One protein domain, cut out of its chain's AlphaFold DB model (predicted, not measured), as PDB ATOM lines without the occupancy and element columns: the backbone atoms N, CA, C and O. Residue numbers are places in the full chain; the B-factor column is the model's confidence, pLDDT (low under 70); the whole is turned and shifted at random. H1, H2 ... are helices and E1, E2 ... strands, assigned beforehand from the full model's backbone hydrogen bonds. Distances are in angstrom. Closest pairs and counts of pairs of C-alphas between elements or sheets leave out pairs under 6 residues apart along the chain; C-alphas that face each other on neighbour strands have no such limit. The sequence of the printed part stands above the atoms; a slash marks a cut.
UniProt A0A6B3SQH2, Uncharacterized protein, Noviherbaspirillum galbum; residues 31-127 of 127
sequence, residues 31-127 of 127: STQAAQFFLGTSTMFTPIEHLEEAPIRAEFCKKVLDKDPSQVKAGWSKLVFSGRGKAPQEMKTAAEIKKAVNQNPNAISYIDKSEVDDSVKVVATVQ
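Overview. This is residues 31 to 127 of the 127 residues of an uncharacterized protein of Noviherbaspirillum galbum (UniProt A0A6B3SQH2). A small parallel sheet of three strands, in the order E2 E1 E3, forms the core, with H4 covering one face and H1 slanting over the other. H2 packs on H1, and the longest helix, H3, packs on H2 by residues 69 to 72 alone; E4 lies near E3 but pairs with no named strand. The printed part has 97 residues with four named helices and four named strands, H1 E1 H2 H3 E2 H4 E3 E4, class mixed. It is compact, with a radius of gyration of the C-alphas of 12.6 A, and spans 38 by 25 by 24 A.

Along the chain. Find C-alpha 46 at (-15.018, 30.393, 7.352), where E1, residues 46 to 50, begins; E2 is residues 89 to 91 and E3 107 to 112, 16.7 A. Helices are H4, 94 to 103, 14.1 A; H1, 31 to 38, 10.7 A; H2, 55 to 65, 14.8 A; and H3, 69 to 81, 18.3 A. E4, residues 121 to 125, ends at (-4.700, 14.800, 7.193).

Arrangement. Look at N 48 and O 108, 2.9 A, for E1 and E3, and N 49 and O 89, 2.9 A, for E2 and E1. H4 runs along the strands, 5 degrees to E1 on the local plane, at a height over the sheet of 8.1 A. H1 is on the opposite face, height 10.1 A. H2 only grazes the sheet; it touches H1 at Ala 35 and Leu 65, closest C-alphas 5.5 A. E1, H2 H3, E2 form a strand-helix-strand unit, two parallel neighbour strands with helices between them along the chain, and E2, H4, E3 form a split one, with E1 between E2 and E3 in the sheet; both crossovers are right-handed. In H2, H3 and H4 every O i to N i+4 pair is within hydrogen-bond range; in H1 1 of 4, beside 3 of 5 O i to N i+3 pairs.

Size, cuts and confidence. The C-alphas farthest apart, Ser 82 and Ser 114, are 38.1 A apart. The printed part has no cut, no link is long, and no printed residue is under 70.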
ATOM      1  N   SER A  31     -10.647  15.426   2.833       91.19
ATOM      2  CA  SER A  31      -9.981  16.577   2.196       91.19
ATOM      3  C   SER A  31     -10.827  17.184   1.067       91.19
ATOM      4  O   SER A  31     -10.971  18.401   0.986       91.19
ATOM      5  N   THR A  32     -11.500  16.347   0.273       90.69
ATOM      6  CA  THR A  32     -12.446  16.774  -0.773       90.69
ATOM      7  C   THR A  32     -13.648  17.538  -0.218       90.69
ATOM      8  O   THR A  32     -14.127  18.481  -0.844       90.69
ATOM      9  N   GLN A  33     -14.119  17.177   0.977       95.38
ATOM     10  CA  GLN A  33     -15.157  17.929   1.675       95.38
ATOM     11  C   GLN A  33     -14.610  19.253   2.206       95.38
ATOM     12  O   GLN A  33     -15.332  20.240   2.181       95.38
ATOM     13  N   ALA A  34     -13.360  19.311   2.664       96.44
ATOM     14  CA  ALA A  34     -12.759  20.564   3.107       96.44
ATOM     15  C   ALA A  34     -12.574  21.555   1.947       96.44
ATOM     16  O   ALA A  34     -12.788  22.755   2.122       96.44
ATOM     17  N   ALA A  35     -12.252  21.053   0.749       97.69
ATOM     18  CA  ALA A  35     -12.019  21.857  -0.449       97.69
ATOM     19  C   ALA A  35     -13.159  22.841  -0.752       97.69
ATOM     20  O   ALA A  35     -12.911  23.974  -1.161       97.69
ATOM     21  N   GLN A  36     -14.410  22.449  -0.494       97.69
ATOM     22  CA  GLN A  36     -15.578  23.292  -0.760       97.69
ATOM     23  C   GLN A  36     -15.554  24.623   0.021       97.69
ATOM     24  O   GLN A  36     -16.089  25.629  -0.447       97.69
ATOM     25  N   PHE A  37     -14.921  24.648   1.198       97.94
ATOM     26  CA  PHE A  37     -14.822  25.848   2.029       97.94
ATOM     27  C   PHE A  37     -13.749  26.794   1.492       97.94
ATOM     28  O   PHE A  37     -13.992  27.990   1.374       97.94
ATOM     29  N   PHE A  38     -12.603  26.257   1.070       98.31
ATOM     30  CA  PHE A  38     -11.509  27.039   0.479       98.31
ATOM     31  C   PHE A  38     -11.804  27.503  -0.956       98.31
ATOM     32  O   PHE A  38     -11.224  28.481  -1.418       98.31
ATOM     33  N   LEU A  39     -12.742  26.850  -1.651       98.06
ATOM     34  CA  LEU A  39     -13.241  27.261  -2.969       98.06
ATOM     35  C   LEU A  39     -14.474  28.176  -2.899       98.06
ATOM     36  O   LEU A  39     -14.954  28.632  -3.938       98.06
ATOM     37  N   GLY A  40     -15.010  28.422  -1.700       97.12
ATOM     38  CA  GLY A  40     -16.191  29.262  -1.496       97.12
ATOM     39  C   GLY A  40     -17.487  28.677  -2.062       97.12
ATOM     40  O   GLY A  40     -18.433  29.417  -2.325       97.12
ATOM     41  N   THR A  41     -17.549  27.358  -2.265       95.94
ATOM     42  CA  THR A  41     -18.765  26.658  -2.710       95.94
ATOM     43  C   THR A  41     -19.667  26.245  -1.544       95.94
ATOM     44  O   THR A  41     -20.820  25.882  -1.767       95.94
ATOM     45  N   SER A  42     -19.186  26.362  -0.301       95.50
ATOM     46  CA  SER A  42     -19.986  26.254   0.923       95.50
ATOM     47  C   SER A  42     -19.602  27.333   1.932       95.50
ATOM     48  O   SER A  42     -18.435  27.703   2.043       95.50
ATOM     49  N   THR A  43     -20.583  27.791   2.708       93.69
ATOM     50  CA  THR A  43     -20.435  28.837   3.733       93.69
ATOM     51  C   THR A  43     -20.494  28.303   5.167       93.69
ATOM     52  O   THR A  43     -20.481  29.096   6.105       93.69
ATOM     53  N   MET A  44     -20.559  26.977   5.367       93.81
ATOM     54  CA  MET A  44     -20.649  26.389   6.718       93.81
ATOM     55  C   MET A  44     -19.395  26.634   7.564       93.81
ATOM     56  O   MET A  44     -19.491  26.733   8.783       93.81
ATOM     57  N   PHE A  45     -18.233  26.746   6.920       97.50
ATOM     58  CA  PHE A  45     -16.984  27.131   7.563       97.50
ATOM     59  C   PHE A  45     -16.441  28.415   6.946       97.50
ATOM     60  O   PHE A  45     -16.627  28.687   5.761       97.50
ATOM     61  N   THR A  46     -15.744  29.194   7.766       97.88
ATOM     62  CA  THR A  46     -15.018  30.393   7.352       97.88
ATOM     63  C   THR A  46     -13.553  30.023   7.118       97.88
ATOM     64  O   THR A  46     -12.840  29.783   8.096       97.88
ATOM     65  N   PRO A  47     -13.088  29.938   5.860       98.38
ATOM     66  CA  PRO A  47     -11.694  29.628   5.576       98.38
ATOM     67  C   PRO A  47     -10.767  30.760   6.033       98.38
ATOM     68  O   PRO A  47     -11.060  31.945   5.846       98.38
ATOM     69  N   ILE A  48      -9.628  30.372   6.597       98.69
ATOM     70  CA  ILE A  48      -8.460  31.224   6.822       98.69
ATOM     71  C   ILE A  48      -7.319  30.627   6.005       98.69
ATOM     72  O   ILE A  48      -7.060  29.424   6.083       98.69
ATOM     73  N   GLU A  49      -6.660  31.462   5.215       98.38
ATOM     74  CA  GLU A  49      -5.588  31.078   4.303       98.38
ATOM     75  C   GLU A  49      -4.231  31.566   4.818       98.38
ATOM     76  O   GLU A  49      -4.133  32.565   5.538       98.38
ATOM     77  N   HIS A  50      -3.165  30.882   4.410       98.38
ATOM     78  CA  HIS A  50      -1.828  31.476   4.462       98.38
ATOM     79  C   HIS A  50      -1.703  32.548   3.371       98.38
ATOM     80  O   HIS A  50      -2.490  32.572   2.422       98.38
ATOM     81  N   LEU A  51      -0.696  33.415   3.460       97.62
ATOM     82  CA  LEU A  51      -0.342  34.310   2.350       97.62
ATOM     83  C   LEU A  51      -0.124  33.523   1.045       97.62
ATOM     84  O   LEU A  51       0.281  32.360   1.067       97.62
ATOM     85  N   GLU A  52      -0.423  34.143  -0.097       95.00
ATOM     86  CA  GLU A  52      -0.383  33.494  -1.418       95.00
ATOM     87  C   GLU A  52       0.998  32.904  -1.753       95.00
ATOM     88  O   GLU A  52       1.087  31.844  -2.370       95.00
ATOM     89  N   GLU A  53       2.065  33.555  -1.293       94.44
ATOM     90  CA  GLU A  53       3.460  33.149  -1.464       94.44
ATOM     91  C   GLU A  53       3.927  32.043  -0.504       94.44
ATOM     92  O   GLU A  53       5.049  31.548  -0.638       94.44
ATOM     93  N   ALA A  54       3.109  31.652   0.477       95.94
ATOM     94  CA  ALA A  54       3.488  30.629   1.441       95.94
ATOM     95  C   ALA A  54       3.596  29.251   0.750       95.94
ATOM     96  O   ALA A  54       2.619  28.796   0.147       95.94
ATOM     97  N   PRO A  55       4.725  28.523   0.878       95.38
ATOM     98  CA  PRO A  55       4.898  27.220   0.224       95.38
ATOM     99  C   PRO A  55       3.806  26.200   0.578       95.38
ATOM    100  O   PRO A  55       3.317  25.483  -0.292       95.38
ATOM    101  N   ILE A  56       3.358  26.199   1.838       96.12
ATOM    102  CA  ILE A  56       2.281  25.322   2.312       96.12
ATOM    103  C   ILE A  56       0.948  25.581   1.595       96.12
ATOM    104  O   ILE A  56       0.178  24.647   1.383       96.12
ATOM    105  N   ARG A  57       0.676  26.823   1.167       97.44
ATOM    106  CA  ARG A  57      -0.530  27.156   0.400       97.44
ATOM    107  C   ARG A  57      -0.472  26.567  -0.995       97.44
ATOM    108  O   ARG A  57      -1.455  25.981  -1.435       97.44
ATOM    109  N   ALA A  58       0.671  26.666  -1.671       96.81
ATOM    110  CA  ALA A  58       0.857  26.035  -2.975       96.81
ATOM    111  C   ALA A  58       0.640  24.514  -2.897       96.81
ATOM    112  O   ALA A  58      -0.100  23.951  -3.708       96.81
ATOM    113  N   GLU A  59       1.208  23.860  -1.882       95.75
ATOM    114  CA  GLU A  59       1.038  22.422  -1.676       95.75
ATOM    115  C   GLU A  59      -0.414  22.046  -1.338       95.75
ATOM    116  O   GLU A  59      -0.976  21.140  -1.958       95.75
ATOM    117  N   PHE A  60      -1.057  22.769  -0.415       97.50
ATOM    118  CA  PHE A  60      -2.459  22.550  -0.058       97.50
ATOM    119  C   PHE A  60      -3.393  22.753  -1.256       97.50
ATOM    120  O   PHE A  60      -4.224  21.888  -1.543       97.50
ATOM    121  N   CYS A  61      -3.244  23.861  -1.989       97.69
ATOM    122  CA  CYS A  61      -4.035  24.131  -3.185       97.69
ATOM    123  C   CYS A  61      -3.879  22.997  -4.203       97.69
ATOM    124  O   CYS A  61      -4.882  22.517  -4.739       97.69
ATOM    125  N   LYS A  62      -2.654  22.493  -4.402       96.25
ATOM    126  CA  LYS A  62      -2.426  21.412  -5.355       96.25
ATOM    127  C   LYS A  62      -3.050  20.091  -4.905       96.25
ATOM    128  O   LYS A  62      -3.742  19.460  -5.700       96.25
ATOM    129  N   LYS A  63      -2.828  19.677  -3.655       95.31
ATOM    130  CA  LYS A  63      -3.277  18.370  -3.138       95.31
ATOM    131  C   LYS A  63      -4.777  18.310  -2.845       95.31
ATOM    132  O   LYS A  63      -5.395  17.268  -3.028       95.31
ATOM    133  N   VAL A  64      -5.365  19.408  -2.368       97.12
ATOM    134  CA  VAL A  64      -6.745  19.422  -1.850       97.12
ATOM    135  C   VAL A  64      -7.721  20.076  -2.818       97.12
ATOM    136  O   VAL A  64      -8.869  19.646  -2.909       97.12
ATOM    137  N   LEU A  65      -7.288  21.112  -3.541       97.50
ATOM    138  CA  LEU A  65      -8.172  21.916  -4.392       97.50
ATOM    139  C   LEU A  65      -8.007  21.609  -5.886       97.50
ATOM    140  O   LEU A  65      -8.828  22.070  -6.680       97.50
ATOM    141  N   ASP A  66      -6.955  20.864  -6.248       97.06
ATOM    142  CA  ASP A  66      -6.468  20.656  -7.617       97.06
ATOM    143  C   ASP A  66      -6.375  21.976  -8.404       97.06
ATOM    144  O   ASP A  66      -6.903  22.138  -9.510       97.06
ATOM    145  N   LYS A  67      -5.765  22.979  -7.759       97.94
ATOM    146  CA  LYS A  67      -5.566  24.336  -8.282       97.94
ATOM    147  C   LYS A  67      -4.241  24.910  -7.814       97.94
ATOM    148  O   LYS A  67      -3.712  24.494  -6.790       97.94
ATOM    149  N   ASP A  68      -3.771  25.931  -8.512       97.31
ATOM    150  CA  ASP A  68      -2.719  26.815  -8.014       97.31
ATOM    151  C   ASP A  68      -3.321  27.973  -7.190       97.31
ATOM    152  O   ASP A  68      -4.475  28.360  -7.425       97.31
ATOM    153  N   PRO A  69      -2.565  28.586  -6.254       97.94
ATOM    154  CA  PRO A  69      -3.070  29.665  -5.395       97.94
ATOM    155  C   PRO A  69      -3.712  30.832  -6.159       97.94
ATOM    156  O   PRO A  69      -4.770  31.331  -5.766       97.94
ATOM    157  N   SER A  70      -3.141  31.205  -7.307       97.56
ATOM    158  CA  SER A  70      -3.660  32.278  -8.162       97.56
ATOM    159  C   SER A  70      -5.031  31.949  -8.765       97.56
ATOM    160  O   SER A  70      -5.891  32.825  -8.885       97.56
ATOM    161  N   GLN A  71      -5.289  30.676  -9.089       98.38
ATOM    162  CA  GLN A  71      -6.590  30.213  -9.576       98.38
ATOM    163  C   GLN A  71      -7.637  30.241  -8.458       98.38
ATOM    164  O   GLN A  71      -8.786  30.621  -8.699       98.38
ATOM    165  N   VAL A  72      -7.247  29.876  -7.231       98.38
ATOM    166  CA  VAL A  72      -8.110  29.969  -6.042       98.38
ATOM    167  C   VAL A  72      -8.473  31.430  -5.771       98.38
ATOM    168  O   VAL A  72      -9.652  31.759  -5.628       98.38
ATOM    169  N   LYS A  73      -7.483  32.331  -5.803       97.62
ATOM    170  CA  LYS A  73      -7.686  33.777  -5.649       97.62
ATOM    171  C   LYS A  73      -8.600  34.353  -6.729       97.62
ATOM    172  O   LYS A  73      -9.531  35.086  -6.407       97.62
ATOM    173  N   ALA A  74      -8.399  33.982  -7.994       98.06
ATOM    174  CA  ALA A  74      -9.287  34.383  -9.085       98.06
ATOM    175  C   ALA A  74     -10.733  33.887  -8.874       98.06
ATOM    176  O   ALA A  74     -11.687  34.627  -9.130       98.06
ATOM    177  N   GLY A  75     -10.901  32.665  -8.355       98.19
ATOM    178  CA  GLY A  75     -12.199  32.121  -7.952       98.19
ATOM    179  C   GLY A  75     -12.894  32.989  -6.901       98.19
ATOM    180  O   GLY A  75     -14.047  33.390  -7.092       98.19
ATOM    181  N   TRP A  76     -12.173  33.366  -5.844       98.06
ATOM    182  CA  TRP A  76     -12.680  34.271  -4.811       98.06
ATOM    183  C   TRP A  76     -13.000  35.667  -5.339       98.06
ATOM    184  O   TRP A  76     -14.063  36.195  -5.015       98.06
ATOM    185  N   SER A  77     -12.163  36.239  -6.210       97.94
ATOM    186  CA  SER A  77     -12.443  37.529  -6.857       97.94
ATOM    187  C   SER A  77     -13.781  37.515  -7.597       97.94
ATOM    188  O   SER A  77     -14.567  38.455  -7.477       97.94
ATOM    189  N   LYS A  78     -14.099  36.419  -8.303       98.06
ATOM    190  CA  LYS A  78     -15.399  36.250  -8.969       98.06
ATOM    191  C   LYS A  78     -16.553  36.170  -7.967       98.06
ATOM    192  O   LYS A  78     -17.606  36.759  -8.210       98.06
ATOM    193  N   LEU A  79     -16.383  35.446  -6.858       98.00
ATOM    194  CA  LEU A  79     -17.404  35.344  -5.810       98.00
ATOM    195  C   LEU A  79     -17.691  36.706  -5.172       98.00
ATOM    196  O   LEU A  79     -18.858  37.098  -5.117       98.00
ATOM    197  N   VAL A  80     -16.643  37.439  -4.790       97.62
ATOM    198  CA  VAL A  80     -16.734  38.781  -4.193       97.62
ATOM    199  C   VAL A  80     -17.401  39.763  -5.149       97.62
ATOM    200  O   VAL A  80     -18.367  40.416  -4.765       97.62
ATOM    201  N   PHE A  81     -16.959  39.822  -6.409       97.50
ATOM    202  CA  PHE A  81     -17.549  40.716  -7.411       97.50
ATOM    203  C   PHE A  81     -19.044  40.441  -7.631       97.50
ATOM    204  O   PHE A  81     -19.831  41.361  -7.817       97.50
ATOM    205  N   SER A  82     -19.450  39.170  -7.560       97.19
ATOM    206  CA  SER A  82     -20.860  38.775  -7.660       97.19
ATOM    207  C   SER A  82     -21.661  38.904  -6.355       97.19
ATOM    208  O   SER A  82     -22.829  38.528  -6.338       97.19
ATOM    209  N   GLY A  83     -21.052  39.362  -5.254       96.00
ATOM    210  CA  GLY A  83     -21.696  39.461  -3.937       96.00
ATOM    211  C   GLY A  83     -22.038  38.115  -3.286       96.00
ATOM    212  O   GLY A  83     -22.814  38.071  -2.337       96.00
ATOM    213  N   ARG A  84     -21.481  37.005  -3.787       93.44
ATOM    214  CA  ARG A  84     -21.805  35.634  -3.343       93.44
ATOM    215  C   ARG A  84     -20.859  35.084  -2.282       93.44
ATOM    216  O   ARG A  84     -21.048  33.963  -1.824       93.44
ATOM    217  N   GLY A  85     -19.834  35.838  -1.902       92.50
ATOM    218  CA  GLY A  85     -18.879  35.404  -0.895       92.50
ATOM    219  C   GLY A  85     -17.987  36.534  -0.412       92.50
ATOM    220  O   GLY A  85     -17.836  37.561  -1.073       92.50
ATOM    221  N   LYS A  86     -17.379  36.311   0.749       94.00
ATOM    222  CA  LYS A  86     -16.321  37.147   1.309       94.00
ATOM    223  C   LYS A  86     -15.016  36.370   1.197       94.00
ATOM    224  O   LYS A  86     -14.977  35.219   1.621       94.00
ATOM    225  N   ALA A  87     -13.986  36.990   0.628       94.56
ATOM    226  CA  ALA A  87     -12.683  36.351   0.502       94.56
ATOM    227  C   ALA A  87     -12.124  35.938   1.884       94.56
ATOM    228  O   ALA A  87     -12.378  36.647   2.870       94.56
ATOM    229  N   PRO A  88     -11.376  34.819   1.961       97.19
ATOM    230  CA  PRO A  88     -10.704  34.379   3.176       97.19
ATOM    231  C   PRO A  88      -9.778  35.467   3.719       97.19
ATOM    232  O   PRO A  88      -9.203  36.248   2.958       97.19
ATOM    233  N   GLN A  89      -9.609  35.501   5.038       97.38
ATOM    234  CA  GLN A  89      -8.502  36.254   5.621       97.38
ATOM    235  C   GLN A  89      -7.197  35.513   5.340       97.38
ATOM    236  O   GLN A  89      -7.156  34.289   5.453       97.38
ATOM    237  N   GLU A  90      -6.147  36.261   5.013       98.00
ATOM    238  CA  GLU A  90      -4.805  35.718   4.822       98.00
ATOM    239  C   GLU A  90      -3.926  36.085   6.018       98.00
ATOM    240  O   GLU A  90      -3.979  37.212   6.519       98.00
ATOM    241  N   MET A  91      -3.136  35.127   6.492       98.38
ATOM    242  CA  MET A  91      -2.244  35.292   7.639       98.38
ATOM    243  C   MET A  91      -0.847  34.784   7.306       98.38
ATOM    244  O   MET A  91      -0.668  33.914   6.453       98.38
ATOM    245  N   LYS A  92       0.164  35.350   7.966       96.69
ATOM    246  CA  LYS A  92       1.565  35.113   7.614       96.69
ATOM    247  C   LYS A  92       2.115  33.841   8.241       96.69
ATOM    248  O   LYS A  92       3.019  33.230   7.678       96.69
ATOM    249  N   THR A  93       1.623  33.473   9.421       97.31
ATOM    250  CA  THR A  93       2.216  32.395  10.223       97.31
ATOM    251  C   THR A  93       1.180  31.405  10.738       97.31
ATOM    252  O   THR A  93       0.028  31.758  10.993       97.31
ATOM    253  N   ALA A  94       1.617  30.167  10.986       97.50
ATOM    254  CA  ALA A  94       0.788  29.152  11.630       97.50
ATOM    255  C   ALA A  94       0.315  29.591  13.029       97.50
ATOM    256  O   ALA A  94      -0.818  29.307  13.406       97.50
ATOM    257  N   ALA A  95       1.130  30.343  13.777       98.38
ATOM    258  CA  ALA A  95       0.744  30.893  15.077       98.38
ATOM    259  C   ALA A  95      -0.442  31.873  14.980       98.38
ATOM    260  O   ALA A  95      -1.386  31.785  15.769       98.38
ATOM    261  N   GLU A  96      -0.429  32.781  13.998       98.62
ATOM    262  CA  GLU A  96      -1.549  33.695  13.732       98.62
ATOM    263  C   GLU A  96      -2.810  32.930  13.320       98.62
ATOM    264  O   GLU A  96      -3.889  33.191  13.856       98.62
ATOM    265  N   ILE A  97      -2.662  31.936  12.438       98.75
ATOM    266  CA  ILE A  97      -3.767  31.087  11.984       98.75
ATOM    267  C   ILE A  97      -4.386  30.320  13.151       98.75
ATOM    268  O   ILE A  97      -5.599  30.387  13.337       98.75
ATOM    269  N   LYS A  98      -3.584  29.630  13.973       98.69
ATOM    270  CA  LYS A  98      -4.081  28.889  15.145       98.69
ATOM    271  C   LYS A  98      -4.849  29.800  16.092       98.69
ATOM    272  O   LYS A  98      -5.957  29.461  16.505       98.69
ATOM    273  N   LYS A  99      -4.310  30.991  16.377       98.69
ATOM    274  CA  LYS A  99      -4.988  31.996  17.204       98.69
ATOM    275  C   LYS A  99      -6.346  32.382  16.616       98.69
ATOM    276  O   LYS A  99      -7.337  32.404  17.341       98.69
ATOM    277  N   ALA A 100      -6.411  32.659  15.318       98.62
ATOM    278  CA  ALA A 100      -7.655  33.043  14.658       98.62
ATOM    279  C   ALA A 100      -8.679  31.898  14.597       98.62
ATOM    280  O   ALA A 100      -9.870  32.119  14.821       98.62
ATOM    281  N   VAL A 101      -8.221  30.663  14.370       98.69
ATOM    282  CA  VAL A 101      -9.059  29.458  14.413       98.69
ATOM    283  C   VAL A 101      -9.623  29.233  15.820       98.69
ATOM    284  O   VAL A 101     -10.818  28.981  15.982       98.69
ATOM    285  N   ASN A 102      -8.804  29.393  16.859       98.50
ATOM    286  CA  ASN A 102      -9.234  29.268  18.253       98.50
ATOM    287  C   ASN A 102     -10.278  30.331  18.661       98.50
ATOM    288  O   ASN A 102     -11.146  30.067  19.490       98.50
ATOM    289  N   GLN A 103     -10.254  31.509  18.035       98.25
ATOM    290  CA  GLN A 103     -11.198  32.595  18.313       98.25
ATOM    291  C   GLN A 103     -12.545  32.466  17.584       98.25
ATOM    292  O   GLN A 103     -13.485  33.188  17.914       98.25
ATOM    293  N   ASN A 104     -12.665  31.565  16.606       97.69
ATOM    294  CA  ASN A 104     -13.875  31.416  15.799       97.69
ATOM    295  C   ASN A 104     -14.294  29.937  15.685       97.69
ATOM    296  O   ASN A 104     -13.657  29.184  14.949       97.69
ATOM    297  N   PRO A 105     -15.407  29.516  16.323       97.31
ATOM    298  CA  PRO A 105     -15.915  28.142  16.249       97.31
ATOM    299  C   PRO A 105     -16.174  27.613  14.833       97.31
ATOM    300  O   PRO A 105     -16.151  26.401  14.629       97.31
ATOM    301  N   ASN A 106     -16.391  28.498  13.856       97.31
ATOM    302  CA  ASN A 106     -16.649  28.142  12.460       97.31
ATOM    303  C   ASN A 106     -15.416  28.301  11.557       97.31
ATOM    304  O   ASN A 106     -15.534  28.132  10.345       97.31
ATOM    305  N   ALA A 107     -14.248  28.658  12.096       98.50
ATOM    306  CA  ALA A 107     -13.038  28.767  11.292       98.50
ATOM    307  C   ALA A 107     -12.513  27.390  10.867       98.50
ATOM    308  O   ALA A 107     -12.542  26.425  11.635       98.50
ATOM    309  N   ILE A 108     -11.996  27.335   9.642       98.75
ATOM    310  CA  ILE A 108     -11.239  26.208   9.106       98.75
ATOM    311  C   ILE A 108      -9.955  26.731   8.479       98.75
ATOM    312  O   ILE A 108      -9.950  27.764   7.808       98.75
ATOM    313  N   SER A 109      -8.856  26.026   8.696       98.69
ATOM    314  CA  SER A 109      -7.589  26.320   8.038       98.69
ATOM    315  C   SER A 109      -6.763  25.047   7.908       98.69
ATOM    316  O   SER A 109      -7.239  23.952   8.213       98.69
ATOM    317  N   TYR A 110      -5.532  25.182   7.447       98.62
ATOM    318  CA  TYR A 110      -4.563  24.108   7.370       98.62
ATOM    319  C   TYR A 110      -3.202  24.608   7.846       98.62
ATOM    320  O   TYR A 110      -2.850  25.774   7.664       98.62
ATOM    321  N   ILE A 111      -2.440  23.728   8.484       98.31
ATOM    322  CA  ILE A 111      -1.092  24.007   8.986       98.31
ATOM    323  C   ILE A 111      -0.212  22.772   8.796       98.31
ATOM    324  O   ILE A 111      -0.711  21.683   8.500       98.31
ATOM    325  N   ASP A 112       1.094  22.949   8.971       97.00
ATOM    326  CA  ASP A 112       2.005  21.821   9.128       97.00
ATOM    327  C   ASP A 112       1.650  21.063  10.417       97.00
ATOM    328  O   ASP A 112       1.341  21.661  11.450       97.00
ATOM    329  N   LYS A 113       1.669  19.734  10.366       96.88
ATOM    330  CA  LYS A 113       1.344  18.864  11.498       96.88
ATOM    331  C   LYS A 113       2.260  19.074  12.701       96.88
ATOM    332  O   LYS A 113       1.802  18.892  13.825       96.88
ATOM    333  N   SER A 114       3.520  19.450  12.488       96.19
ATOM    334  CA  SER A 114       4.464  19.767  13.565       96.19
ATOM    335  C   SER A 114       4.090  21.037  14.335       96.19
ATOM    336  O   SER A 114       4.485  21.183  15.487       96.19
ATOM    337  N   GLU A 115       3.271  21.910  13.744       97.25
ATOM    338  CA  GLU A 115       2.784  23.141  14.372       97.25
ATOM    339  C   GLU A 115       1.495  22.924  15.185       97.25
ATOM    340  O   GLU A 115       0.979  23.874  15.779       97.25
ATOM    341  N   VAL A 116       0.931  21.711  15.208       98.00
ATOM    342  CA  VAL A 116      -0.301  21.408  15.952       98.00
ATOM    343  C   VAL A 116      -0.042  21.417  17.458       98.00
ATOM    344  O   VAL A 116       0.900  20.804  17.950       98.00
ATOM    345  N   ASP A 117      -0.944  22.063  18.192       98.06
ATOM    346  CA  ASP A 117      -1.042  22.018  19.650       98.06
ATOM    347  C   ASP A 117      -2.523  22.005  20.076       98.06
ATOM    348  O   ASP A 117      -3.428  22.027  19.235       98.06
ATOM    349  N   ASP A 118      -2.775  22.002  21.386       97.75
ATOM    350  CA  ASP A 118      -4.122  21.912  21.969       97.75
ATOM    351  C   ASP A 118      -5.023  23.131  21.681       97.75
ATOM    352  O   ASP A 118      -6.216  23.113  21.998       97.75
ATOM    353  N   SER A 119      -4.500  24.206  21.075       98.31
ATOM    354  CA  SER A 119      -5.313  25.374  20.707       98.31
ATOM    355  C   SER A 119      -6.242  25.107  19.521       98.31
ATOM    356  O   SER A 119      -7.179  25.877  19.285       98.31
ATOM    357  N   VAL A 120      -6.015  24.021  18.783       98.62
ATOM    358  CA  VAL A 120      -6.764  23.662  17.579       98.62
ATOM    359  C   VAL A 120      -7.085  22.174  17.556       98.62
ATOM    360  O   VAL A 120      -6.441  21.358  18.205       98.62
ATOM    361  N   LYS A 121      -8.098  21.800  16.776       98.50
ATOM    362  CA  LYS A 121      -8.456  20.402  16.551       98.50
ATOM    363  C   LYS A 121      -8.226  20.016  15.101       98.50
ATOM    364  O   LYS A 121      -8.746  20.664  14.197       98.50
ATOM    365  N   VAL A 122      -7.509  18.917  14.891       98.06
ATOM    366  CA  VAL A 122      -7.313  18.312  13.571       98.06
ATOM    367  C   VAL A 122      -8.563  17.534  13.161       98.06
ATOM    368  O   VAL A 122      -9.070  16.717  13.925       98.06
ATOM    369  N   VAL A 123      -9.042  17.765  11.938       97.81
ATOM    370  CA  VAL A 123     -10.195  17.055  11.350       97.81
ATOM    371  C   VAL A 123      -9.842  16.274  10.087       97.81
ATOM    372  O   VAL A 123     -10.590  15.377   9.705       97.81
ATOM    373  N   ALA A 124      -8.709  16.568   9.449       97.06
ATOM    374  CA  ALA A 124      -8.208  15.791   8.322       97.06
ATOM    375  C   ALA A 124      -6.680  15.844   8.240       97.06
ATOM    376  O   ALA A 124      -6.060  16.826   8.647       97.06
ATOM    377  N   THR A 125      -6.096  14.813   7.640       94.81
ATOM    378  CA  THR A 125      -4.700  14.800   7.193       94.81
ATOM    379  C   THR A 125      -4.699  14.764   5.674       94.81
ATOM    380  O   THR A 125      -5.465  14.006   5.074       94.81
ATOM    381  N   VAL A 126      -3.874  15.603   5.060       90.62
ATOM    382  CA  VAL A 126      -3.666  15.642   3.615       90.62
ATOM    383  C   VAL A 126      -2.506  14.704   3.300       90.62
ATOM    384  O   VAL A 126      -1.430  14.845   3.876       90.62
ATOM    385  N   GLN A 127      -2.750  13.728   2.428       71.44
ATOM    386  CA  GLN A 127      -1.734  12.812   1.908       71.44
ATOM    387  C   GLN A 127      -1.344  13.275   0.506       71.44
ATOM    388  O   GLN A 127      -2.278  13.562  -0.276       71.44
TER     389      GLN A 127